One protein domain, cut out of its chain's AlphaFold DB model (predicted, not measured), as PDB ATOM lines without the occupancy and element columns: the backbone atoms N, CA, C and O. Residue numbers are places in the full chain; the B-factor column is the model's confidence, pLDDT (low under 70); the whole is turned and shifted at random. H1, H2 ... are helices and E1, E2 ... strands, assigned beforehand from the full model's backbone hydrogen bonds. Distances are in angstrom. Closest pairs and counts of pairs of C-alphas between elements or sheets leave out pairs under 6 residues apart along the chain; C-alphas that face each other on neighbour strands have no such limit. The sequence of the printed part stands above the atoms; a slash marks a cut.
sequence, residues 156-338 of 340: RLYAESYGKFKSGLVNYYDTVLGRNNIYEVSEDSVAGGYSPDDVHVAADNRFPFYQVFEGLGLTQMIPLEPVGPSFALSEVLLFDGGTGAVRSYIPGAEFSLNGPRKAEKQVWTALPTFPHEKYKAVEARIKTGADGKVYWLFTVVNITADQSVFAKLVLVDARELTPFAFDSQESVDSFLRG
ATOM      1  N   ARG A 156     191.446 214.579 261.722       85.56
ATOM      2  CA  ARG A 156     191.451 213.559 260.665       85.56
ATOM      3  C   ARG A 156     192.844 213.332 260.081       85.56
ATOM      4  O   ARG A 156     193.306 212.194 260.045       85.56
ATOM      5  N   LEU A 157     193.540 214.398 259.679       86.19
ATOM      6  CA  LEU A 157     194.890 214.304 259.118       86.19
ATOM      7  C   LEU A 157     195.860 213.598 260.077       86.19
ATOM      8  O   LEU A 157     196.656 212.754 259.657       86.19
ATOM      9  N   TYR A 158     195.805 213.940 261.363       89.62
ATOM     10  CA  TYR A 158     196.646 213.337 262.391       89.62
ATOM     11  C   TYR A 158     196.280 211.878 262.632       89.62
ATOM     12  O   TYR A 158     197.186 211.054 262.733       89.62
ATOM     13  N   ALA A 159     194.991 211.541 262.663       88.44
ATOM     14  CA  ALA A 159     194.528 210.169 262.819       88.44
ATOM     15  C   ALA A 159     194.952 209.272 261.648       88.44
ATOM     16  O   ALA A 159     195.502 208.196 261.870       88.44
ATOM     17  N   GLU A 160     194.771 209.727 260.406       85.50
ATOM     18  CA  GLU A 160     195.189 208.991 259.207       85.50
ATOM     19  C   GLU A 160     196.713 208.824 259.144       85.50
ATOM     20  O   GLU A 160     197.218 207.751 258.803       85.50
ATOM     21  N   SER A 161     197.461 209.873 259.498       85.62
ATOM     22  CA  SER A 161     198.925 209.814 259.556       85.62
ATOM     23  C   SER A 161     199.393 208.850 260.648       85.62
ATOM     24  O   SER A 161     200.260 208.012 260.407       85.62
ATOM     25  N   TYR A 162     198.790 208.919 261.834       87.12
ATOM     26  CA  TYR A 162     199.085 208.012 262.937       87.12
ATOM     27  C   TYR A 162     198.762 206.561 262.568       87.12
ATOM     28  O   TYR A 162     199.621 205.702 262.725       87.12
ATOM     29  N   GLY A 163     197.590 206.282 261.992       83.88
ATOM     30  CA  GLY A 163     197.195 204.931 261.579       83.88
ATOM     31  C   GLY A 163     198.156 204.289 260.572       83.88
ATOM     32  O   GLY A 163     198.450 203.096 260.677       83.88
ATOM     33  N   LYS A 164     198.719 205.083 259.650       79.38
ATOM     34  CA  LYS A 164     199.711 204.631 258.655       79.38
ATOM     35  C   LYS A 164     201.120 204.461 259.225       79.38
ATOM     36  O   LYS A 164     201.839 203.555 258.813       79.38
ATOM     37  N   PHE A 165     201.522 205.318 260.162       74.81
ATOM     38  CA  PHE A 165     202.909 205.411 260.633       74.81
ATOM     39  C   PHE A 165     203.103 205.066 262.118       74.81
ATOM     40  O   PHE A 165     204.182 205.320 262.654       74.81
ATOM     41  N   LYS A 166     202.113 204.461 262.790       72.50
ATOM     42  CA  LYS A 166     202.141 204.150 264.236       72.50
ATOM     43  C   LYS A 166     203.415 203.427 264.689       72.50
ATOM     44  O   LYS A 166     203.947 203.728 265.751       72.50
ATOM     45  N   SER A 167     203.930 202.513 263.867       66.19
ATOM     46  CA  SER A 167     205.142 201.722 264.145       66.19
ATOM     47  C   SER A 167     206.403 202.265 263.447       66.19
ATOM     48  O   SER A 167     207.387 201.545 263.287       66.19
ATOM     49  N   GLY A 168     206.384 203.527 263.005       65.12
ATOM     50  CA  GLY A 168     207.480 204.189 262.295       65.12
ATOM     51  C   GLY A 168     207.493 203.960 260.778       65.12
ATOM     52  O   GLY A 168     206.645 203.271 260.211       65.12
ATOM     53  N   LEU A 169     208.489 204.548 260.103       63.78
ATOM     54  CA  LEU A 169     208.624 204.535 258.634       63.78
ATOM     55  C   LEU A 169     208.868 203.135 258.042       63.78
ATOM     56  O   LEU A 169     208.559 202.903 256.877       63.78
ATOM     57  N   VAL A 170     209.389 202.194 258.836       55.47
ATOM     58  CA  VAL A 170     209.637 200.803 258.409       55.47
ATOM     59  C   VAL A 170     208.320 200.075 258.101       55.47
ATOM     60  O   VAL A 170     208.268 199.256 257.189       55.47
ATOM     61  N   ASN A 171     207.225 200.450 258.773       49.28
ATOM     62  CA  ASN A 171     205.912 199.830 258.587       49.28
ATOM     63  C   ASN A 171     205.296 200.151 257.211       49.28
ATOM     64  O   ASN A 171     204.608 199.307 256.647       49.28
ATOM     65  N   TYR A 172     205.604 201.324 256.628       51.09
ATOM     66  CA  TYR A 172     205.198 201.672 255.255       51.09
ATOM     67  C   TYR A 172     205.821 200.724 254.211       51.09
ATOM     68  O   TYR A 172     205.211 200.405 253.193       51.09
ATOM     69  N   TYR A 173     207.028 200.215 254.477       46.78
ATOM     70  CA  TYR A 173     207.675 199.221 253.618       46.78
ATOM     71  C   TYR A 173     207.170 197.793 253.888       46.78
ATOM     72  O   TYR A 173     206.974 197.039 252.938       46.78
ATOM     73  N   ASP A 174     206.840 197.445 255.138       48.41
ATOM     74  CA  ASP A 174     206.140 196.186 255.476       48.41
ATOM     75  C   ASP A 174     204.715 196.111 254.885       48.41
ATOM     76  O   ASP A 174     204.159 195.024 254.705       48.41
ATOM     77  N   THR A 175     204.150 197.259 254.497       47.53
ATOM     78  CA  THR A 175     202.870 197.368 253.782       47.53
ATOM     79  C   THR A 175     202.938 196.785 252.374       47.53
ATOM     80  O   THR A 175     201.994 196.147 251.917       47.53
ATOM     81  N   VAL A 176     204.075 196.959 251.694       48.12
ATOM     82  CA  VAL A 176     204.334 196.357 250.376       48.12
ATOM     83  C   VAL A 176     204.510 194.834 250.502       48.12
ATOM     84  O   VAL A 176     204.320 194.105 249.532       48.12
ATOM     85  N   LEU A 177     204.823 194.343 251.707       45.06
ATOM     86  CA  LEU A 177     205.119 192.938 252.008       45.06
ATOM     87  C   LEU A 177     203.969 192.184 252.713       45.06
ATOM     88  O   LEU A 177     204.131 191.010 253.044       45.06
ATOM     89  N   GLY A 178     202.803 192.813 252.913       48.56
ATOM     90  CA  GLY A 178     201.567 192.126 253.316       48.56
ATOM     91  C   GLY A 178     201.390 191.847 254.816       48.56
ATOM     92  O   GLY A 178     200.665 190.917 255.171       48.56
ATOM     93  N   ARG A 179     202.027 192.614 255.715       50.22
ATOM     94  CA  ARG A 179     201.803 192.502 257.173       50.22
ATOM     95  C   ARG A 179     200.847 193.603 257.673       50.22
ATOM     96  O   ARG A 179     201.173 194.783 257.661       50.22
ATOM     97  N   ASN A 180     199.654 193.187 258.108       54.34
ATOM     98  CA  ASN A 180     198.450 193.989 258.411       54.34
ATOM     99  C   ASN A 180     198.518 194.881 259.678       54.34
ATOM    100  O   ASN A 180     197.645 194.788 260.537       54.34
ATOM    101  N   ASN A 181     199.510 195.764 259.809       61.47
ATOM    102  CA  ASN A 181     199.632 196.688 260.956       61.47
ATOM    103  C   ASN A 181     199.362 198.157 260.587       61.47
ATOM    104  O   ASN A 181     199.992 199.061 261.141       61.47
ATOM    105  N   ILE A 182     198.462 198.395 259.633       73.88
ATOM    106  CA  ILE A 182     197.976 199.736 259.297       73.88
ATOM    107  C   ILE A 182     196.549 199.872 259.774       73.88
ATOM    108  O   ILE A 182     195.725 198.984 259.539       73.88
ATOM    109  N   TYR A 183     196.274 201.022 260.376       81.12
ATOM    110  CA  TYR A 183     194.920 201.430 260.676       81.12
ATOM    111  C   TYR A 183     194.434 202.503 259.712       81.12
ATOM    112  O   TYR A 183     195.192 203.374 259.279       81.12
ATOM    113  N   GLU A 184     193.148 202.451 259.419       82.06
ATOM    114  CA  GLU A 184     192.401 203.482 258.724       82.06
ATOM    115  C   GLU A 184     191.335 204.053 259.654       82.06
ATOM    116  O   GLU A 184     190.877 203.389 260.589       82.06
ATOM    117  N   VAL A 185     190.955 205.306 259.405       82.12
ATOM    118  CA  VAL A 185     189.777 205.885 260.050       82.12
ATOM    119  C   VAL A 185     188.587 205.005 259.692       82.12
ATOM    120  O   VAL A 185     188.415 204.637 258.531       82.12
ATOM    121  N   SER A 186     187.809 204.625 260.701       76.06
ATOM    122  CA  SER A 186     186.690 203.706 260.543       76.06
ATOM    123  C   SER A 186     185.524 204.374 259.808       76.06
ATOM    124  O   SER A 186     184.555 204.850 260.395       76.06
ATOM    125  N   GLU A 187     185.667 204.411 258.488       70.31
ATOM    126  CA  GLU A 187     184.727 204.938 257.511       70.31
ATOM    127  C   GLU A 187     184.786 204.120 256.227       70.31
ATOM    128  O   GLU A 187     185.841 203.610 255.840       70.31
ATOM    129  N   ASP A 188     183.659 204.017 255.528       52.81
ATOM    130  CA  ASP A 188     183.681 203.503 254.167       52.81
ATOM    131  C   ASP A 188     184.194 204.590 253.208       52.81
ATOM    132  O   ASP A 188     183.469 205.499 252.799       52.81
ATOM    133  N   SER A 189     185.475 204.506 252.845       44.75
ATOM    134  CA  SER A 189     186.108 205.395 251.864       44.75
ATOM    135  C   SER A 189     185.518 205.256 250.454       44.75
ATOM    136  O   SER A 189     185.770 206.107 249.600       44.75
ATOM    137  N   VAL A 190     184.746 204.194 250.180       34.88
ATOM    138  CA  VAL A 190     184.230 203.867 248.840       34.88
ATOM    139  C   VAL A 190     182.900 204.580 248.537       34.88
ATOM    140  O   VAL A 190     182.525 204.709 247.374       34.88
ATOM    141  N   ALA A 191     182.218 205.144 249.540       32.84
ATOM    142  CA  ALA A 191     180.897 205.761 249.368       32.84
ATOM    143  C   ALA A 191     180.897 207.210 248.831       32.84
ATOM    144  O   ALA A 191     179.837 207.816 248.713       32.84
ATOM    145  N   GLY A 192     182.038 207.785 248.444       35.19
ATOM    146  CA  GLY A 192     182.020 209.057 247.709       35.19
ATOM    147  C   GLY A 192     183.407 209.637 247.525       35.19
ATOM    148  O   GLY A 192     184.007 210.107 248.491       35.19
ATOM    149  N   GLY A 193     183.883 209.544 246.283       27.58
ATOM    150  CA  GLY A 193     185.229 209.882 245.842       27.58
ATOM    151  C   GLY A 193     185.745 211.178 246.447       27.58
ATOM    152  O   GLY A 193     185.343 212.266 246.050       27.58
ATOM    153  N   TYR A 194     186.650 211.030 247.405       34.88
ATOM    154  CA  TYR A 194     187.380 212.141 247.979       34.88
ATOM    155  C   TYR A 194     188.738 212.241 247.288       34.88
ATOM    156  O   TYR A 194     189.551 211.316 247.368       34.88
ATOM    157  N   SER A 195     188.972 213.368 246.621       32.53
ATOM    158  CA  SER A 195     190.315 213.897 246.412       32.53
ATOM    159  C   SER A 195     190.632 214.829 247.588       32.53
ATOM    160  O   SER A 195     189.789 215.666 247.915       32.53
ATOM    161  N   PRO A 196     191.825 214.752 248.208       39.66
ATOM    162  CA  PRO A 196     192.290 215.722 249.208       39.66
ATOM    163  C   PRO A 196     192.205 217.191 248.764       39.66
ATOM    164  O   PRO A 196     192.202 218.084 249.609       39.66
ATOM    165  N   ASP A 197     192.105 217.431 247.454       38.56
ATOM    166  CA  ASP A 197     192.021 218.757 246.843       38.56
ATOM    167  C   ASP A 197     190.574 219.258 246.638       38.56
ATOM    168  O   ASP A 197     190.366 220.431 246.315       38.56
ATOM    169  N   ASP A 198     189.558 218.414 246.857       35.28
ATOM    170  CA  ASP A 198     188.154 218.784 246.659       35.28
ATOM    171  C   ASP A 198     187.548 219.384 247.933       35.28
ATOM    172  O   ASP A 198     186.877 218.732 248.734       35.28
ATOM    173  N   VAL A 199     187.717 220.699 248.071       36.56
ATOM    174  CA  VAL A 199     187.128 221.563 249.117       36.56
ATOM    175  C   VAL A 199     185.578 221.590 249.075       36.56
ATOM    176  O   VAL A 199     184.934 222.252 249.887       36.56
ATOM    177  N   HIS A 200     184.940 220.866 248.147       31.02
ATOM    178  CA  HIS A 200     183.509 220.986 247.847       31.02
ATOM    179  C   HIS A 200     182.659 219.722 248.015       31.02
ATOM    180  O   HIS A 200     181.447 219.806 247.825       31.02
ATOM    181  N   VAL A 201     183.205 218.584 248.457       37.00
ATOM    182  CA  VAL A 201     182.370 217.412 248.804       37.00
ATOM    183  C   VAL A 201     182.103 217.378 250.311       37.00
ATOM    184  O   VAL A 201     182.423 216.429 251.014       37.00
ATOM    185  N   ALA A 202     181.472 218.441 250.814       34.75
ATOM    186  CA  ALA A 202     180.884 218.505 252.158       34.75
ATOM    187  C   ALA A 202     179.520 217.779 252.243       34.75
ATOM    188  O   ALA A 202     178.757 217.989 253.182       34.75
ATOM    189  N   ALA A 203     179.176 216.968 251.235       35.38
ATOM    190  CA  ALA A 203     177.868 216.322 251.116       35.38
ATOM    191  C   ALA A 203     177.729 215.046 251.960       35.38
ATOM    192  O   ALA A 203     176.616 214.573 252.163       35.38
ATOM    193  N   ASP A 204     178.830 214.510 252.486       43.88
ATOM    194  CA  ASP A 204     178.781 213.381 253.400       43.88
ATOM    195  C   ASP A 204     179.255 213.823 254.781       43.88
ATOM    196  O   ASP A 204     180.430 214.125 254.971       43.88
ATOM    197  N   ASN A 205     178.341 213.831 255.754       42.38
ATOM    198  CA  ASN A 205     178.686 213.870 257.174       42.38
ATOM    199  C   ASN A 205     179.548 212.627 257.472       42.38
ATOM    200  O   ASN A 205     179.025 211.520 257.612       42.38
ATOM    201  N   ARG A 206     180.871 212.800 257.425       55.09
ATOM    202  CA  ARG A 206     181.892 211.772 257.652       55.09
ATOM    203  C   ARG A 206     182.674 212.154 258.902       55.09
ATOM    204  O   ARG A 206     182.954 213.331 259.122       55.09
ATOM    205  N   PHE A 207     182.971 211.151 259.720       55.75
ATOM    206  CA  PHE A 207     183.610 211.247 261.026       55.75
ATOM    207  C   PHE A 207     184.864 212.125 260.956       55.75
ATOM    208  O   PHE A 207     185.841 211.857 260.250       55.75
ATOM    209  N   PRO A 208     184.815 213.247 261.674       56.31
ATOM    210  CA  PRO A 208     184.821 213.235 263.133       56.31
ATOM    211  C   PRO A 208     183.560 213.875 263.712       56.31
ATOM    212  O   PRO A 208     183.179 214.964 263.293       56.31
ATOM    213  N   PHE A 209     182.963 213.266 264.733       72.19
ATOM    214  CA  PHE A 209     181.926 213.943 265.509       72.19
ATOM    215  C   PHE A 209     182.469 214.338 266.880       72.19
ATOM    216  O   PHE A 209     183.369 213.707 267.448       72.19
ATOM    217  N   TYR A 210     181.902 215.420 267.393       81.38
ATOM    218  CA  TYR A 210     182.137 215.880 268.743       81.38
ATOM    219  C   TYR A 210     181.153 215.216 269.696       81.38
ATOM    220  O   TYR A 210     179.951 215.183 269.443       81.38
ATOM    221  N   GLN A 211     181.665 214.719 270.811       84.19
ATOM    222  CA  GLN A 211     180.869 214.197 271.907       84.19
ATOM    223  C   GLN A 211     181.429 214.729 273.217       84.19
ATOM    224  O   GLN A 211     182.642 214.854 273.378       84.19
ATOM    225  N   VAL A 212     180.548 215.030 274.167       85.75
ATOM    226  CA  VAL A 212     180.989 215.347 275.520       85.75
ATOM    227  C   VAL A 212     181.164 214.056 276.309       85.75
ATOM    228  O   VAL A 212     180.242 213.245 276.400       85.75
ATOM    229  N   PHE A 213     182.360 213.867 276.860       84.06
ATOM    230  CA  PHE A 213     182.665 212.776 277.779       84.06
ATOM    231  C   PHE A 213     182.837 213.325 279.191       84.06
ATOM    232  O   PHE A 213     183.449 214.378 279.396       84.06
ATOM    233  N   GLU A 214     182.336 212.585 280.174       81.25
ATOM    234  CA  GLU A 214     182.545 212.911 281.580       81.25
ATOM    235  C   GLU A 214     184.051 212.984 281.889       81.25
ATOM    236  O   GLU A 214     184.836 212.127 281.481       81.25
ATOM    237  N   GLY A 215     184.478 214.059 282.555       81.38
ATOM    238  CA  GLY A 215     185.881 214.296 282.911       81.38
ATOM    239  C   GLY A 215     186.816 214.702 281.761       81.38
ATOM    240  O   GLY A 215     187.921 215.166 282.042       81.38
ATOM    241  N   LEU A 216     186.402 214.578 280.493       83.62
ATOM    242  CA  LEU A 216     187.180 215.036 279.328       83.62
ATOM    243  C   LEU A 216     186.564 216.258 278.638       83.62
ATOM    244  O   LEU A 216     187.272 216.984 277.953       83.62
ATOM    245  N   GLY A 217     185.266 216.508 278.821       87.25
ATOM    246  CA  GLY A 217     184.567 217.586 278.133       87.25
ATOM    247  C   GLY A 217     184.322 217.274 276.656       87.25
ATOM    248  O   GLY A 217     184.268 216.110 276.242       87.25
ATOM    249  N   LEU A 218     184.119 218.325 275.859       89.88
ATOM    250  CA  LEU A 218     183.867 218.197 274.428       89.88
ATOM    251  C   LEU A 218     185.098 217.615 273.727       89.88
ATOM    252  O   LEU A 218     186.153 218.237 273.700       89.88
ATOM    253  N   THR A 219     184.944 216.439 273.138       90.88
ATOM    254  CA  THR A 219     186.031 215.669 272.539       90.88
ATOM    255  C   THR A 219     185.653 215.270 271.123       90.88
ATOM    256  O   THR A 219     184.556 214.770 270.874       90.88
ATOM    257  N   GLN A 220     186.572 215.474 270.191       89.75
ATOM    258  CA  GLN A 220     186.497 214.911 268.854       89.75
ATOM    259  C   GLN A 220     186.951 213.452 268.911       89.75
ATOM    260  O   GLN A 220     188.075 213.159 269.330       89.75
ATOM    261  N   MET A 221     186.092 212.538 268.475       89.75
ATOM    262  CA  MET A 221     186.379 211.109 268.513       89.75
ATOM    263  C   MET A 221     186.654 210.569 267.109       89.75
ATOM    264  O   MET A 221     185.851 210.767 266.197       89.75
ATOM    265  N   ILE A 222     187.773 209.858 266.943       89.44
ATOM    266  CA  ILE A 222     188.155 209.231 265.674       89.44
ATOM    267  C   ILE A 222     188.505 207.753 265.906       89.44
ATOM    268  O   ILE A 222     189.593 207.446 266.402       89.44
ATOM    269  N   PRO A 223     187.593 206.823 265.573       89.56
ATOM    270  CA  PRO A 223     187.849 205.391 265.655       89.56
ATOM    271  C   PRO A 223     188.766 204.921 264.520       89.56
ATOM    272  O   PRO A 223     188.623 205.335 263.370       89.56
ATOM    273  N   LEU A 224     189.686 204.020 264.853       88.38
ATOM    274  CA  LEU A 224     190.651 203.401 263.953       88.38
ATOM    275  C   LEU A 224     190.415 201.888 263.878       88.38
ATOM    276  O   LEU A 224     190.291 201.203 264.897       88.38
ATOM    277  N   GLU A 225     190.402 201.360 262.660       86.38
ATOM    278  CA  GLU A 225     190.272 199.931 262.364       86.38
ATOM    279  C   GLU A 225     191.434 199.450 261.488       86.38
ATOM    280  O   GLU A 225     191.991 200.249 260.737       86.38
ATOM    281  N   PRO A 226     191.807 198.159 261.521       82.56
ATOM    282  CA  PRO A 226     192.776 197.601 260.590       82.56
ATOM    283  C   PRO A 226     192.285 197.734 259.154       82.56
ATOM    284  O   PRO A 226     191.105 197.509 258.874       82.56
ATOM    285  N   VAL A 227     193.212 198.005 258.240       76.69
ATOM    286  CA  VAL A 227     192.937 197.898 256.805       76.69
ATOM    287  C   VAL A 227     192.583 196.446 256.473       76.69
ATOM    288  O   VAL A 227     193.338 195.521 256.778       76.69
ATOM    289  N   GLY A 228     191.429 196.244 255.836       69.44
ATOM    290  CA  GLY A 228     190.936 194.925 255.427       69.44
ATOM    291  C   GLY A 228     189.702 194.437 256.203       69.44
ATOM    292  O   GLY A 228     189.087 195.180 256.964       69.44
ATOM    293  N   PRO A 229     189.288 193.169 256.017       67.44
ATOM    294  CA  PRO A 229     187.945 192.706 256.380       67.44
ATOM    295  C   PRO A 229     187.756 192.381 257.870       67.44
ATOM    296  O   PRO A 229     186.711 191.853 258.247       67.44
ATOM    297  N   SER A 230     188.753 192.638 258.726       69.44
ATOM    298  CA  SER A 230     188.651 192.309 260.152       69.44
ATOM    299  C   SER A 230     187.605 193.172 260.862       69.44
ATOM    300  O   SER A 230     186.969 192.672 261.787       69.44
ATOM    301  N   PHE A 231     187.440 194.437 260.440       75.12
ATOM    302  CA  PHE A 231     186.529 195.448 261.005       75.12
ATOM    303  C   PHE A 231     186.488 195.511 262.550       75.12
ATOM    304  O   PHE A 231     185.474 195.874 263.154       75.12
ATOM    305  N   ALA A 232     187.574 195.100 263.205       85.88
ATOM    306  CA  ALA A 232     187.722 195.136 264.651       85.88
ATOM    307  C   ALA A 232     188.202 196.528 265.062       85.88
ATOM    308  O   ALA A 232     189.102 197.083 264.433       85.88
ATOM    309  N   LEU A 233     187.624 197.089 266.120       89.00
ATOM    310  CA  LEU A 233     188.068 198.361 266.667       89.00
ATOM    311  C   LEU A 233     189.472 198.182 267.248       89.00
ATOM    312  O   LEU A 233     189.659 197.419 268.194       89.00
ATOM    313  N   SER A 234     190.455 198.880 266.686       88.62
ATOM    314  CA  SER A 234     191.836 198.810 267.177       88.62
ATOM    315  C   SER A 234     192.130 199.881 268.212       88.62
ATOM    316  O   SER A 234     192.790 199.617 269.212       88.62
ATOM    317  N   GLU A 235     191.663 201.099 267.967       90.38
ATOM    318  CA  GLU A 235     191.954 202.249 268.814       90.38
ATOM    319  C   GLU A 235     190.924 203.346 268.557       90.38
ATOM    320  O   GLU A 235     190.362 203.444 267.469       90.38
ATOM    321  N   VAL A 236     190.679 204.189 269.549       90.62
ATOM    322  CA  VAL A 236     189.904 205.417 269.406       90.62
ATOM    323  C   VAL A 236     190.802 206.571 269.805       90.62
ATOM    324  O   VAL A 236     191.265 206.632 270.944       90.62
ATOM    325  N   LEU A 237     191.057 207.482 268.871       92.81
ATOM    326  CA  LEU A 237     191.742 208.732 269.161       92.81
ATOM    327  C   LEU A 237     190.727 209.758 269.667       92.81
ATOM    328  O   LEU A 237     189.655 209.933 269.088       92.81
ATOM    329  N   LEU A 238     191.082 210.417 270.763       93.69
ATOM    330  CA  LEU A 238     190.267 211.384 271.483       93.69
ATOM    331  C   LEU A 238     191.028 212.706 271.500       93.69
ATOM    332  O   LEU A 238     192.001 212.844 272.242       93.69
ATOM    333  N   PHE A 239     190.611 213.657 270.671       93.88
ATOM    334  CA  PHE A 239     191.184 215.000 270.666       93.88
ATOM    335  C   PHE A 239     190.293 215.921 271.489       93.88
ATOM    336  O   PHE A 239     189.103 216.054 271.208       93.88
ATOM    337  N   ASP A 240     190.861 216.560 272.505       94.00
ATOM    338  CA  ASP A 240     190.180 217.610 273.252       94.00
ATOM    339  C   ASP A 240     189.726 218.714 272.287       94.00
ATOM    340  O   ASP A 240     190.529 219.269 271.533       94.00
ATOM    341  N   GLY A 241     188.429 219.016 272.285       91.88
ATOM    342  CA  GLY A 241     187.824 219.917 271.312       91.88
ATOM    343  C   GLY A 241     188.243 221.372 271.483       91.88
ATOM    344  O   GLY A 241     188.105 222.130 270.535       91.88
ATOM    345  N   GLY A 242     188.774 221.775 272.640       92.81
ATOM    346  CA  GLY A 242     189.243 223.142 272.871       92.81
ATOM    347  C   GLY A 242     190.721 223.343 272.535       92.81
ATOM    348  O   GLY A 242     191.099 224.379 271.998       92.81
ATOM    349  N   THR A 243     191.559 222.358 272.854       94.00
ATOM    350  CA  THR A 243     193.029 222.466 272.848       94.00
ATOM    351  C   THR A 243     193.701 221.608 271.779       94.00
ATOM    352  O   THR A 243     194.831 221.889 271.388       94.00
ATOM    353  N   GLY A 244     193.034 220.555 271.300       92.31
ATOM    354  CA  GLY A 244     193.620 219.552 270.410       92.31
ATOM    355  C   GLY A 244     194.527 218.536 271.106       92.31
ATOM    356  O   GLY A 244     195.189 217.749 270.426       92.31
ATOM    357  N   ALA A 245     194.588 218.534 272.442       94.19
ATOM    358  CA  ALA A 245     195.330 217.527 273.191       94.19
ATOM    359  C   ALA A 245     194.779 216.129 272.883       94.19
ATOM    360  O   ALA A 245     193.581 215.884 273.007       94.19
ATOM    361  N   VAL A 246     195.656 215.207 272.487       93.50
ATOM    362  CA  VAL A 246     195.259 213.863 272.062       93.50
ATOM    363  C   VAL A 246     195.432 212.846 273.184       93.50
ATOM    364  O   VAL A 246     196.437 212.830 273.897       93.50
ATOM    365  N   ARG A 247     194.449 211.963 273.310       93.12
ATOM    366  CA  ARG A 247     194.507 210.722 274.080       93.12
ATOM    367  C   ARG A 247     194.104 209.578 273.169       93.12
ATOM    368  O   ARG A 247     193.443 209.794 272.154       93.12
ATOM    369  N   SER A 248     194.468 208.363 273.540       91.12
ATOM    370  CA  SER A 248     193.942 207.190 272.865       91.12
ATOM    371  C   SER A 248     193.337 206.201 273.841       91.12
ATOM    372  O   SER A 248     193.766 206.071 274.987       91.12
ATOM    373  N   TYR A 249     192.296 205.533 273.366       88.69
ATOM    374  CA  TYR A 249     191.659 204.416 274.029       88.69
ATOM    375  C   TYR A 249     191.874 203.170 273.175       88.69
ATOM    376  O   TYR A 249     191.464 203.125 272.016       88.69
ATOM    377  N   ILE A 250     192.527 202.164 273.750       88.00
ATOM    378  CA  ILE A 250     192.762 200.869 273.112       88.00
ATOM    379  C   ILE A 250     191.905 199.849 273.869       88.00
ATOM    380  O   ILE A 250     192.115 199.686 275.074       88.00
ATOM    381  N   PRO A 251     190.937 199.183 273.212       82.31
ATOM    382  CA  PRO A 251     190.159 198.123 273.847       82.31
ATOM    383  C   PRO A 251     191.072 197.014 274.394       82.31
ATOM    384  O   PRO A 251     192.044 196.629 273.742       82.31
ATOM    385  N   GLY A 252     190.764 196.495 275.587       75.56
ATOM    386  CA  GLY A 252     191.487 195.356 276.164       75.56
ATOM    387  C   GLY A 252     191.403 194.117 275.265       75.56
ATOM    388  O   GLY A 252     190.413 193.927 274.558       75.56
ATOM    389  N   ALA A 253     192.426 193.260 275.284       65.62
ATOM    390  CA  ALA A 253     192.507 192.089 274.399       65.62
ATOM    391  C   ALA A 253     191.352 191.092 274.626       65.62
ATOM    392  O   ALA A 253     190.884 190.432 273.699       65.62
ATOM    393  N   GLU A 254     190.863 191.016 275.860       63.38
ATOM    394  CA  GLU A 254     189.701 190.240 276.285       63.38
ATOM    395  C   GLU A 254     188.345 190.864 275.881       63.38
ATOM    396  O   GLU A 254     187.308 190.197 275.940       63.38
ATOM    397  N   PHE A 255     188.353 192.112 275.399       68.56
ATOM    398  CA  PHE A 255     187.192 192.889 274.959       68.56
ATOM    399  C   PHE A 255     187.335 193.298 273.487       68.56
ATOM    400  O   PHE A 255     187.344 194.482 273.155       68.56
ATOM    401  N   SER A 256     187.438 192.317 272.583       82.25
ATOM    402  CA  SER A 256     187.425 192.589 271.140       82.25
ATOM    403  C   SER A 256     186.096 193.238 270.735       82.25
ATOM    404  O   SER A 256     185.071 192.563 270.634       82.25
ATOM    405  N   LEU A 257     186.125 194.544 270.482       90.19
ATOM    406  CA  LEU A 257     184.985 195.308 269.985       90.19
ATOM    407  C   LEU A 257     185.027 195.363 268.456       90.19
ATOM    408  O   LEU A 257     186.086 195.490 267.845       90.19
ATOM    409  N   ASN A 258     183.866 195.292 267.821       91.06
ATOM    410  CA  ASN A 258     183.711 195.616 266.412       91.06
ATOM    411  C   ASN A 258     183.707 197.138 266.264       91.06
ATOM    412  O   ASN A 258     183.121 197.854 267.082       91.06
ATOM    413  N   GLY A 259     184.365 197.631 265.221       89.38
ATOM    414  CA  GLY A 259     184.364 199.053 264.923       89.38
ATOM    415  C   GLY A 259     183.088 199.503 264.198       89.38
ATOM    416  O   GLY A 259     182.247 198.674 263.809       89.38
ATOM    417  N   PRO A 260     182.913 200.824 264.035       88.69
ATOM    418  CA  PRO A 260     181.660 201.383 263.558       88.69
ATOM    419  C   PRO A 260     181.299 200.948 262.136       88.69
ATOM    420  O   PRO A 260     180.115 200.764 261.876       88.69
ATOM    421  N   ARG A 261     182.255 200.642 261.244       86.25
ATOM    422  CA  ARG A 261     181.935 200.151 259.884       86.25
ATOM    423  C   ARG A 261     181.125 198.861 259.875       86.25
ATOM    424  O   ARG A 261     180.258 198.657 259.026       86.25
ATOM    425  N   LYS A 262     181.421 197.942 260.796       88.31
ATOM    426  CA  LYS A 262     180.674 196.681 260.897       88.31
ATOM    427  C   LYS A 262     179.359 196.868 261.643       88.31
ATOM    428  O   LYS A 262     178.377 196.227 261.275       88.31
ATOM    429  N   ALA A 263     179.340 197.747 262.643       90.69
ATOM    430  CA  ALA A 263     178.131 198.099 263.377       90.69
ATOM    431  C   ALA A 263     177.100 198.815 262.484       90.69
ATOM    432  O   ALA A 263     175.925 198.469 262.523       90.69
ATOM    433  N   GLU A 264     177.537 199.722 261.608       88.75
ATOM    434  CA  GLU A 264     176.674 200.463 260.678       88.75
ATOM    435  C   GLU A 264     175.858 199.521 259.786       88.75
ATOM    436  O   GLU A 264     174.664 199.719 259.578       88.75
ATOM    437  N   LYS A 265     176.465 198.420 259.326       88.12
ATOM    438  CA  LYS A 265     175.770 197.404 258.517       88.12
ATOM    439  C   LYS A 265     174.575 196.776 259.244       88.12
ATOM    440  O   LYS A 265     173.648 196.325 258.581       88.12
ATOM    441  N   GLN A 266     174.586 196.754 260.578       93.25
ATOM    442  CA  GLN A 266     173.499 196.205 261.398       93.25
ATOM    443  C   GLN A 266     172.362 197.198 261.628       93.25
ATOM    444  O   GLN A 266     171.260 196.787 261.986       93.25
ATOM    445  N   VAL A 267     172.587 198.495 261.387       91.69
ATOM    446  CA  VAL A 267     171.548 199.528 261.524       91.69
ATOM    447  C   VAL A 267     170.327 199.171 260.677       91.69
ATOM    448  O   VAL A 267     169.191 199.216 261.145       91.69
ATOM    449  N   TRP A 268     170.575 198.714 259.452       91.94
ATOM    450  CA  TRP A 268     169.542 198.344 258.490       91.94
ATOM    451  C   TRP A 268     168.800 197.056 258.850       91.94
ATOM    452  O   TRP A 268     167.654 196.872 258.452       91.94
ATOM    453  N   THR A 269     169.396 196.187 259.670       92.38
ATOM    454  CA  THR A 269     168.698 195.016 260.216       92.38
ATOM    455  C   THR A 269     167.632 195.420 261.234       92.38
ATOM    456  O   THR A 269     166.580 194.786 261.287       92.38
ATOM    457  N   ALA A 270     167.850 196.497 262.000       92.62
ATOM    458  CA  ALA A 270     166.821 197.061 262.879       92.62
ATOM    459  C   ALA A 270     165.770 197.898 262.127       92.62
ATOM    460  O   ALA A 270     164.686 198.131 262.660       92.62
ATOM    461  N   LEU A 271     166.065 198.331 260.897       92.94
ATOM    462  CA  LEU A 271     165.201 199.181 260.071       92.94
ATOM    463  C   LEU A 271     164.940 198.570 258.676       92.94
ATOM    464  O   LEU A 271     165.198 199.219 257.665       92.94
ATOM    465  N   PRO A 272     164.387 197.344 258.577       90.50
ATOM    466  CA  PRO A 272     164.303 196.606 257.309       90.50
ATOM    467  C   PRO A 272     163.365 197.238 256.267       90.50
ATOM    468  O   PRO A 272     163.397 196.869 255.097       90.50
ATOM    469  N   THR A 273     162.496 198.161 256.683       90.44
ATOM    470  CA  THR A 273     161.547 198.859 255.804       90.44
ATOM    471  C   THR A 273     162.068 200.205 255.302       90.44
ATOM    472  O   THR A 273     161.369 200.867 254.535       90.44
ATOM    473  N   PHE A 274     163.257 200.638 255.734       88.75
ATOM    474  CA  PHE A 274     163.824 201.926 255.345       88.75
ATOM    475  C   PHE A 274     164.582 201.786 254.016       88.75
ATOM    476  O   PHE A 274     165.551 201.035 253.955       88.75
ATOM    477  N   PRO A 275     164.184 202.502 252.949       86.19
ATOM    478  CA  PRO A 275     164.902 202.481 251.676       86.19
ATOM    479  C   PRO A 275     166.296 203.120 251.792       86.19
ATOM    480  O   PRO A 275     166.419 204.297 252.135       86.19
ATOM    481  N   HIS A 276     167.351 202.368 251.473       82.81
ATOM    482  CA  HIS A 276     168.746 202.818 251.612       82.81
ATOM    483  C   HIS A 276     169.098 203.987 250.677       82.81
ATOM    484  O   HIS A 276     170.045 204.723 250.925       82.81
ATOM    485  N   GLU A 277     168.336 204.187 249.602       82.31
ATOM    486  CA  GLU A 277     168.489 205.316 248.684       82.31
ATOM    487  C   GLU A 277     167.967 206.645 249.256       82.31
ATOM    488  O   GLU A 277     168.309 207.707 248.738       82.31
ATOM    489  N   LYS A 278     167.142 206.601 250.312       82.44
ATOM    490  CA  LYS A 278     166.591 207.795 250.976       82.44
ATOM    491  C   LYS A 278     167.161 208.049 252.363       82.44
ATOM    492  O   LYS A 278     167.067 209.173 252.853       82.44
ATOM    493  N   TYR A 279     167.712 207.027 253.006       85.25
ATOM    494  CA  TYR A 279     168.161 207.104 254.389       85.25
ATOM    495  C   TYR A 279     169.637 206.764 254.514       85.25
ATOM    496  O   TYR A 279     170.133 205.849 253.863       85.25
ATOM    497  N   LYS A 280     170.322 207.474 255.410       85.06
ATOM    498  CA  LYS A 280     171.727 207.232 255.732       85.06
ATOM    499  C   LYS A 280     171.923 207.162 257.242       85.06
ATOM    500  O   LYS A 280     171.327 207.948 257.978       85.06
ATOM    501  N   ALA A 281     172.760 206.231 257.690       84.19
ATOM    502  CA  ALA A 281     173.262 206.198 259.055       84.19
ATOM    503  C   ALA A 281     174.485 207.119 259.157       84.19
ATOM    504  O   ALA A 281     175.385 207.066 258.323       84.19
ATOM    505  N   VAL A 282     174.501 207.993 260.156       80.00
ATOM    506  CA  VAL A 282     175.581 208.955 260.401       80.00
ATOM    507  C   VAL A 282     175.937 208.981 261.890       80.00
ATOM    508  O   VAL A 282     175.185 208.471 262.722       80.00
ATOM    509  N   GLU A 283     177.084 209.581 262.226       76.56
ATOM    510  CA  GLU A 283     177.483 209.908 263.607       76.56
ATOM    511  C   GLU A 283     177.476 208.718 264.587       76.56
ATOM    512  O   GLU A 283     176.751 208.734 265.578       76.56
ATOM    513  N   ALA A 284     178.298 207.692 264.349       84.25
ATOM    514  CA  ALA A 284     178.501 206.560 265.269       84.25
ATOM    515  C   ALA A 284     179.154 206.984 266.600       84.25
ATOM    516  O   ALA A 284     180.369 206.881 266.785       84.25
ATOM    517  N   ARG A 285     178.327 207.430 267.544       86.12
ATOM    518  CA  ARG A 285     178.700 207.846 268.901       86.12
ATOM    519  C   ARG A 285     178.962 206.649 269.802       86.12
ATOM    520  O   ARG A 285     178.199 205.689 269.778       86.12
ATOM    521  N   ILE A 286     179.999 206.709 270.639       88.12
ATOM    522  CA  ILE A 286     180.227 205.668 271.650       88.12
ATOM    523  C   ILE A 286     179.338 205.951 272.858       88.12
ATOM    524  O   ILE A 286     179.328 207.060 273.398       88.12
ATOM    525  N   LYS A 287     178.604 204.933 273.304       88.56
ATOM    526  CA  LYS A 287     177.808 204.960 274.534       88.56
ATOM    527  C   LYS A 287     178.144 203.748 275.396       88.56
ATOM    528  O   LYS A 287     178.418 202.672 274.869       88.56
ATOM    529  N   THR A 288     178.089 203.921 276.710       89.44
ATOM    530  CA  THR A 288     178.294 202.837 277.676       89.44
ATOM    531  C   THR A 288     177.009 202.642 278.468       89.44
ATOM    532  O   THR A 288     176.447 203.614 278.971       89.44
ATOM    533  N   GLY A 289     176.524 201.404 278.528       89.06
ATOM    534  CA  GLY A 289     175.383 201.028 279.357       89.06
ATOM    535  C   GLY A 289     175.778 200.852 280.824       89.06
ATOM    536  O   GLY A 289     176.948 200.650 281.148       89.06
ATOM    537  N   ALA A 290     174.793 200.880 281.721       88.19
ATOM    538  CA  ALA A 290     174.973 200.611 283.149       88.19
ATOM    539  C   ALA A 290     175.489 199.185 283.429       88.19
ATOM    540  O   ALA A 290     176.109 198.936 284.459       88.19
ATOM    541  N   ASP A 291     175.281 198.258 282.492       85.75
ATOM    542  CA  ASP A 291     175.822 196.897 282.510       85.75
ATOM    543  C   ASP A 291     177.292 196.812 282.050       85.75
ATOM    544  O   ASP A 291     177.863 195.721 281.978       85.75
ATOM    545  N   GLY A 292     177.916 197.952 281.731       87.19
ATOM    546  CA  GLY A 292     179.292 198.050 281.252       87.19
ATOM    547  C   GLY A 292     179.464 197.715 279.769       87.19
ATOM    548  O   GLY A 292     180.594 197.729 279.276       87.19
ATOM    549  N   LYS A 293     178.383 197.428 279.031       90.56
ATOM    550  CA  LYS A 293     178.475 197.188 277.588       90.56
ATOM    551  C   LYS A 293     178.728 198.478 276.828       90.56
ATOM    552  O   LYS A 293     178.266 199.554 277.204       90.56
ATOM    553  N   VAL A 294     179.453 198.346 275.723       91.75
ATOM    554  CA  VAL A 294     179.778 199.448 274.818       91.75
ATOM    555  C   VAL A 294     178.906 199.338 273.575       91.75
ATOM    556  O   VAL A 294     178.775 198.261 272.994       91.75
ATOM    557  N   TYR A 295     178.339 200.460 273.155       93.44
ATOM    558  CA  TYR A 295     177.438 200.569 272.018       93.44
ATOM    559  C   TYR A 295     177.905 201.650 271.048       93.44
ATOM    560  O   TYR A 295     178.454 202.676 271.457       93.44
ATOM    561  N   TRP A 296     177.600 201.441 269.771       93.00
ATOM    562  CA  TRP A 296     177.640 202.463 268.731       93.00
ATOM    563  C   TRP A 296     176.230 203.008 268.509       93.00
ATOM    564  O   TRP A 296     175.341 202.274 268.084       93.00
ATOM    565  N   LEU A 297     176.013 204.283 268.808       91.38
ATOM    566  CA  LEU A 297     174.770 204.999 268.544       91.38
ATOM    567  C   LEU A 297     174.864 205.693 267.190       91.38
ATOM    568  O   LEU A 297     175.651 206.620 267.048       91.38
ATOM    569  N   PHE A 298     174.031 205.292 266.240       89.06
ATOM    570  CA  PHE A 298     173.892 205.927 264.935       89.06
ATOM    571  C   PHE A 298     172.649 206.811 264.892       89.06
ATOM    572  O   PHE A 298     171.581 206.431 265.384       89.06
ATOM    573  N   THR A 299     172.774 207.961 264.240       86.31
ATOM    574  CA  THR A 299     171.644 208.805 263.852       86.31
ATOM    575  C   THR A 299     171.248 208.451 262.420       86.31
ATOM    576  O   THR A 299     172.084 208.473 261.522       86.31
ATOM    577  N   VAL A 300     169.983 208.112 262.183       86.88
ATOM    578  CA  VAL A 300     169.462 207.821 260.840       86.88
ATOM    579  C   VAL A 300     168.722 209.042 260.323       86.88
ATOM    580  O   VAL A 300     167.745 209.491 260.931       86.88
ATOM    581  N   VAL A 301     169.194 209.567 259.193       84.56
ATOM    582  CA  VAL A 301     168.676 210.788 258.569       84.56
ATOM    583  C   VAL A 301     168.106 210.516 257.180       84.56
ATOM    584  O   VAL A 301     168.605 209.653 256.456       84.56
ATOM    585  N   ASN A 302     167.067 211.261 256.806       83.62
ATOM    586  CA  ASN A 302     166.529 211.306 255.450       83.62
ATOM    587  C   ASN A 302     167.357 212.295 254.610       83.62
ATOM    588  O   ASN A 302     167.338 213.501 254.866       83.62
ATOM    589  N   ILE A 303     168.066 211.789 253.600       78.44
ATOM    590  CA  ILE A 303     168.958 212.585 252.741       78.44
ATOM    591  C   ILE A 303     168.241 213.241 251.555       78.44
ATOM    592  O   ILE A 303     168.807 214.120 250.910       78.44
ATOM    593  N   THR A 304     166.998 212.849 251.262       75.56
ATOM    594  CA  THR A 304     166.185 213.479 250.212       75.56
ATOM    595  C   THR A 304     165.424 214.706 250.704       75.56
ATOM    596  O   THR A 304     164.941 215.478 249.878       75.56
ATOM    597  N   ALA A 305     165.331 214.902 252.028       67.31
ATOM    598  CA  ALA A 305     164.663 216.037 252.678       67.31
ATOM    599  C   ALA A 305     163.222 216.299 252.178       67.31
ATOM    600  O   ALA A 305     162.697 217.404 252.300       67.31
ATOM    601  N   ASP A 306     162.568 215.272 251.624       70.12
ATOM    602  CA  ASP A 306     161.155 215.267 251.226       70.12
ATOM    603  C   ASP A 306     160.216 215.141 252.440       70.12
ATOM    604  O   ASP A 306     159.012 215.382 252.338       70.12
ATOM    605  N   GLN A 307     160.775 214.776 253.595       64.88
ATOM    606  CA  GLN A 307     160.114 214.638 254.890       64.88
ATOM    607  C   GLN A 307     161.027 215.170 256.013       64.88
ATOM    608  O   GLN A 307     161.975 215.912 255.758       64.88
ATOM    609  N   SER A 308     160.743 214.797 257.268       70.00
ATOM    610  CA  SER A 308     161.628 215.064 258.408       70.00
ATOM    611  C   SER A 308     163.048 214.562 258.133       70.00
ATOM    612  O   SER A 308     163.233 213.411 257.738       70.00
ATOM    613  N   VAL A 309     164.043 215.423 258.372       75.56
ATOM    614  CA  VAL A 309     165.469 215.097 258.205       75.56
ATOM    615  C   VAL A 309     165.909 214.049 259.223       75.56
ATOM    616  O   VAL A 309     166.659 213.145 258.875       75.56
ATOM    617  N   PHE A 310     165.423 214.120 260.464       80.12
ATOM    618  CA  PHE A 310     165.614 213.050 261.442       80.12
ATOM    619  C   PHE A 310     164.602 211.928 261.209       80.12
ATOM    620  O   PHE A 310     163.411 212.204 261.022       80.12
ATOM    621  N   ALA A 311     165.068 210.679 261.287       83.62
ATOM    622  CA  ALA A 311     164.212 209.510 261.158       83.62
ATOM    623  C   ALA A 311     164.233 208.602 262.399       83.62
ATOM    624  O   ALA A 311     163.174 208.333 262.963       83.62
ATOM    625  N   LYS A 312     165.409 208.117 262.822       89.50
ATOM    626  CA  LYS A 312     165.563 207.173 263.948       89.50
ATOM    627  C   LYS A 312     166.929 207.307 264.621       89.50
ATOM    628  O   LYS A 312     167.888 207.774 264.015       89.50
ATOM    629  N   LEU A 313     167.028 206.813 265.851       91.19
ATOM    630  CA  LEU A 313     168.296 206.488 266.506       91.19
ATOM    631  C   LEU A 313     168.462 204.968 266.543       91.19
ATOM    632  O   LEU A 313     167.490 204.260 266.800       91.19
ATOM    633  N   VAL A 314     169.668 204.453 266.307       94.00
ATOM    634  CA  VAL A 314     169.941 203.010 266.389       94.00
ATOM    635  C   VAL A 314     171.193 202.752 267.219       94.00
ATOM    636  O   VAL A 314     172.278 203.184 266.846       94.00
ATOM    637  N   LEU A 315     171.046 202.043 268.339       95.19
ATOM    638  CA  LEU A 315     172.174 201.515 269.107       95.19
ATOM    639  C   LEU A 315     172.559 200.142 268.570       95.19
ATOM    640  O   LEU A 315     171.697 199.291 268.392       95.19
ATOM    641  N   VAL A 316     173.849 199.896 268.391       96.06
ATOM    642  CA  VAL A 316     174.387 198.584 268.030       96.06
ATOM    643  C   VAL A 316     175.393 198.165 269.089       96.06
ATOM    644  O   VAL A 316     176.343 198.899 269.359       96.06
ATOM    645  N   ASP A 317     175.189 196.997 269.700       95.19
ATOM    646  CA  ASP A 317     176.146 196.418 270.650       95.19
ATOM    647  C   ASP A 317     177.509 196.242 269.958       95.19
ATOM    648  O   ASP A 317     177.612 195.574 268.927       95.19
ATOM    649  N   ALA A 318     178.565 196.859 270.494       93.25
ATOM    650  CA  ALA A 318     179.871 196.859 269.846       93.25
ATOM    651  C   ALA A 318     180.506 195.459 269.813       93.25
ATOM    652  O   ALA A 318     181.380 195.206 268.988       93.25
ATOM    653  N   ARG A 319     180.073 194.520 270.657       91.75
ATOM    654  CA  ARG A 319     180.587 193.148 270.703       91.75
ATOM    655  C   ARG A 319     179.694 192.184 269.927       91.75
ATOM    656  O   ARG A 319     180.168 191.522 269.007       91.75
ATOM    657  N   GLU A 320     178.415 192.139 270.283       93.25
ATOM    658  CA  GLU A 320     177.450 191.166 269.757       93.25
ATOM    659  C   GLU A 320     176.772 191.636 268.467       93.25
ATOM    660  O   GLU A 320     176.056 190.867 267.830       93.25
ATOM    661  N   LEU A 321     176.976 192.900 268.072       94.19
ATOM    662  CA  LEU A 321     176.409 193.491 266.857       94.19
ATOM    663  C   LEU A 321     174.876 193.461 266.808       94.19
ATOM    664  O   LEU A 321     174.282 193.594 265.743       94.19
ATOM    665  N   THR A 322     174.229 193.319 267.965       96.12
ATOM    666  CA  THR A 322     172.771 193.332 268.080       96.12
ATOM    667  C   THR A 322     172.266 194.778 267.996       96.12
ATOM    668  O   THR A 322     172.685 195.594 268.824       96.12
ATOM    669  N   PRO A 323     171.401 195.120 267.020       96.62
ATOM    670  CA  PRO A 323     170.905 196.478 266.841       96.62
ATOM    671  C   PRO A 323     169.550 196.706 267.538       96.62
ATOM    672  O   PRO A 323     168.683 195.832 267.555       96.62
ATOM    673  N   PHE A 324     169.342 197.913 268.060       96.12
ATOM    674  CA  PHE A 324     168.133 198.368 268.748       96.12
ATOM    675  C   PHE A 324     167.736 199.748 268.217       96.12
ATOM    676  O   PHE A 324     168.544 200.675 268.258       96.12
ATOM    677  N   ALA A 325     166.510 199.898 267.716       95.12
ATOM    678  CA  ALA A 325     166.014 201.160 267.166       95.12
ATOM    679  C   ALA A 325     165.154 201.930 268.175       95.12
ATOM    680  O   ALA A 325     164.346 201.346 268.894       95.12
ATOM    681  N   PHE A 326     165.289 203.254 268.166       92.56
ATOM    682  CA  PHE A 326     164.625 204.175 269.079       92.56
ATOM    683  C   PHE A 326     164.082 205.395 268.333       92.56
ATOM    684  O   PHE A 326     164.641 205.844 267.329       92.56
ATOM    685  N   ASP A 327     162.993 205.946 268.863       88.06
ATOM    686  CA  ASP A 327     162.352 207.168 268.370       88.06
ATOM    687  C   ASP A 327     162.873 208.440 269.049       88.06
ATOM    688  O   ASP A 327     162.696 209.538 268.530       88.06
ATOM    689  N   SER A 328     163.507 208.305 270.218       83.44
ATOM    690  CA  SER A 328     163.925 209.437 271.041       83.44
ATOM    691  C   SER A 328     165.229 209.176 271.793       83.44
ATOM    692  O   SER A 328     165.543 208.032 272.134       83.44
ATOM    693  N   GLN A 329     165.962 210.249 272.110       83.50
ATOM    694  CA  GLN A 329     167.148 210.185 272.970       83.50
ATOM    695  C   GLN A 329     166.778 209.731 274.391       83.50
ATOM    696  O   GLN A 329     167.488 208.927 274.977       83.50
ATOM    697  N   GLU A 330     165.611 210.125 274.905       84.75
ATOM    698  CA  GLU A 330     165.112 209.665 276.210       84.75
ATOM    699  C   GLU A 330     164.945 208.137 276.271       84.75
ATOM    700  O   GLU A 330     165.271 207.509 277.283       84.75
ATOM    701  N   SER A 331     164.475 207.520 275.181       89.88
ATOM    702  CA  SER A 331     164.361 206.060 275.088       89.88
ATOM    703  C   SER A 331     165.738 205.388 275.062       89.88
ATOM    704  O   SER A 331     165.923 204.357 275.707       89.88
ATOM    705  N   VAL A 332     166.711 205.995 274.371       89.94
ATOM    706  CA  VAL A 332     168.118 205.556 274.369       89.94
ATOM    707  C   VAL A 332     168.706 205.632 275.780       89.94
ATOM    708  O   VAL A 332     169.255 204.649 276.270       89.94
ATOM    709  N   ASP A 333     168.545 206.760 276.468       88.62
ATOM    710  CA  ASP A 333     169.090 206.970 277.811       88.62
ATOM    711  C   ASP A 333     168.430 206.049 278.844       88.62
ATOM    712  O   ASP A 333     169.071 205.571 279.779       88.62
ATOM    713  N   SER A 334     167.136 205.769 278.685       90.69
ATOM    714  CA  SER A 334     166.417 204.810 279.530       90.69
ATOM    715  C   SER A 334     166.890 203.377 279.290       90.69
ATOM    716  O   SER A 334     167.076 202.636 280.249       90.69
ATOM    717  N   PHE A 335     167.163 203.001 278.037       93.25
ATOM    718  CA  PHE A 335     167.758 201.706 277.708       93.25
ATOM    719  C   PHE A 335     169.161 201.555 278.314       93.25
ATOM    720  O   PHE A 335     169.450 200.544 278.948       93.25
ATOM    721  N   LEU A 336     170.012 202.576 278.171       91.69
ATOM    722  CA  LEU A 336     171.389 202.551 278.675       91.69
ATOM    723  C   LEU A 336     171.466 202.539 280.206       91.69
ATOM    724  O   LEU A 336     172.402 201.959 280.749       91.69
ATOM    725  N   ARG A 337     170.496 203.131 280.913       90.81
ATOM    726  CA  ARG A 337     170.415 203.064 282.385       90.81
ATOM    727  C   ARG A 337     170.047 201.674 282.915       90.81
ATOM    728  O   ARG A 337     170.344 201.385 284.069       90.81
ATOM    729  N   GLY A 338     169.472 200.812 282.076       83.12
ATOM    730  CA  GLY A 338     169.008 199.484 282.467       83.12
ATOM    731  C   GLY A 338     167.702 199.511 283.278       83.12
ATOM    732  O   GLY A 338     167.154 200.579 283.560       83.12
TER     733      GLY A 338
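What this domain is: This is residues 156 to 338 of the 340 residues of an uncharacterized protein of bacterium ADurb.Bin425 (UniProt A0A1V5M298). Two strongly twisted sheets make two lobes: the branched sheet of E1 to E5 has H1 packed on it, while the second sheet curls round H3 and has H4 over its opposite face. H2 lies at the far end of the first lobe, and residues 194 to 200 of the long link from E1 to E2 stick out. The printed part has 183 residues with four named helices and nine named strands, in the order H1 H2 E1 E2 E3 E4 E5 H3 E6 E7 E8 E9 H4. The second sheet runs E6 E7 E8 E9, all antiparallel, and the class is mixed, helices and strands. The whole is compact, with a radius of gyration of the C-alphas of 17.0 A and spans of 49 by 39 by 34 A.

Where its parts are: The branched sheet holds E1 (residues 183 to 185), E2 (209 to 213), E3 (217 to 226, 27.8 A), E4 (235 to 240) and E5 (246 to 249). The other holds E6 (279 to 288, 25.8 A), E7 (294 to 302, 26.3 A), E8 (310 to 317, 21.7 A) and E9 (323 to 326). The helices are H1 (156 to 165, 14.1 A), H2 (170 to 176), H3 (260 to 270, 15.5 A) and H4 (329 to 337). C-alpha 156 is at (191.451, 213.559, 260.665) and C-alpha 337 at (170.415, 203.064, 282.385).

How they stand to each other: E2 E3 E4 E5 form a meander, each strand the antiparallel neighbour of the one before, and so do E6 E7 E8 E9. E1 and E2 lie on one side of E3, E4 on the other. N 184 and O 225 are 2.8 A apart between E1 and E3, N 222 and O 237 2.9 A between E3 and E4. H1 is on this sheet; Gly 163 and Tyr 183 have the closest C-alphas of H1 and E1, 4.3 A. H1 and H2 touch only at the corner, C-alphas 165 and 171 being 6.7 A apart. E2 and E6 come closest at C-alphas 209 and 283, 6.3 A. E6 bends by 55 degrees at residue 283; N 285 and O 297 of E6 and E7 are 2.8 A apart. H3 and H4, on opposite faces, make three layers, helices on both faces of a sheet. H4's height over the sheet is 8.8 A. Every O i to N i+4 pair is within hydrogen-bond range in H1 and H4, 2 of 3 in H2 and 2 of 7 in H3, where 5 of 8 O i to N i+3 pairs are.

The domain as a whole: The C-alphas farthest apart, Val 170 and Gln 307, are 51.5 A apart. The printed part has no cut, and the one long link is E1 to E2. Mean pLDDT of the printed part is 78.0; 44 residues are under 70, among them 167 to 181 and 188 to 208.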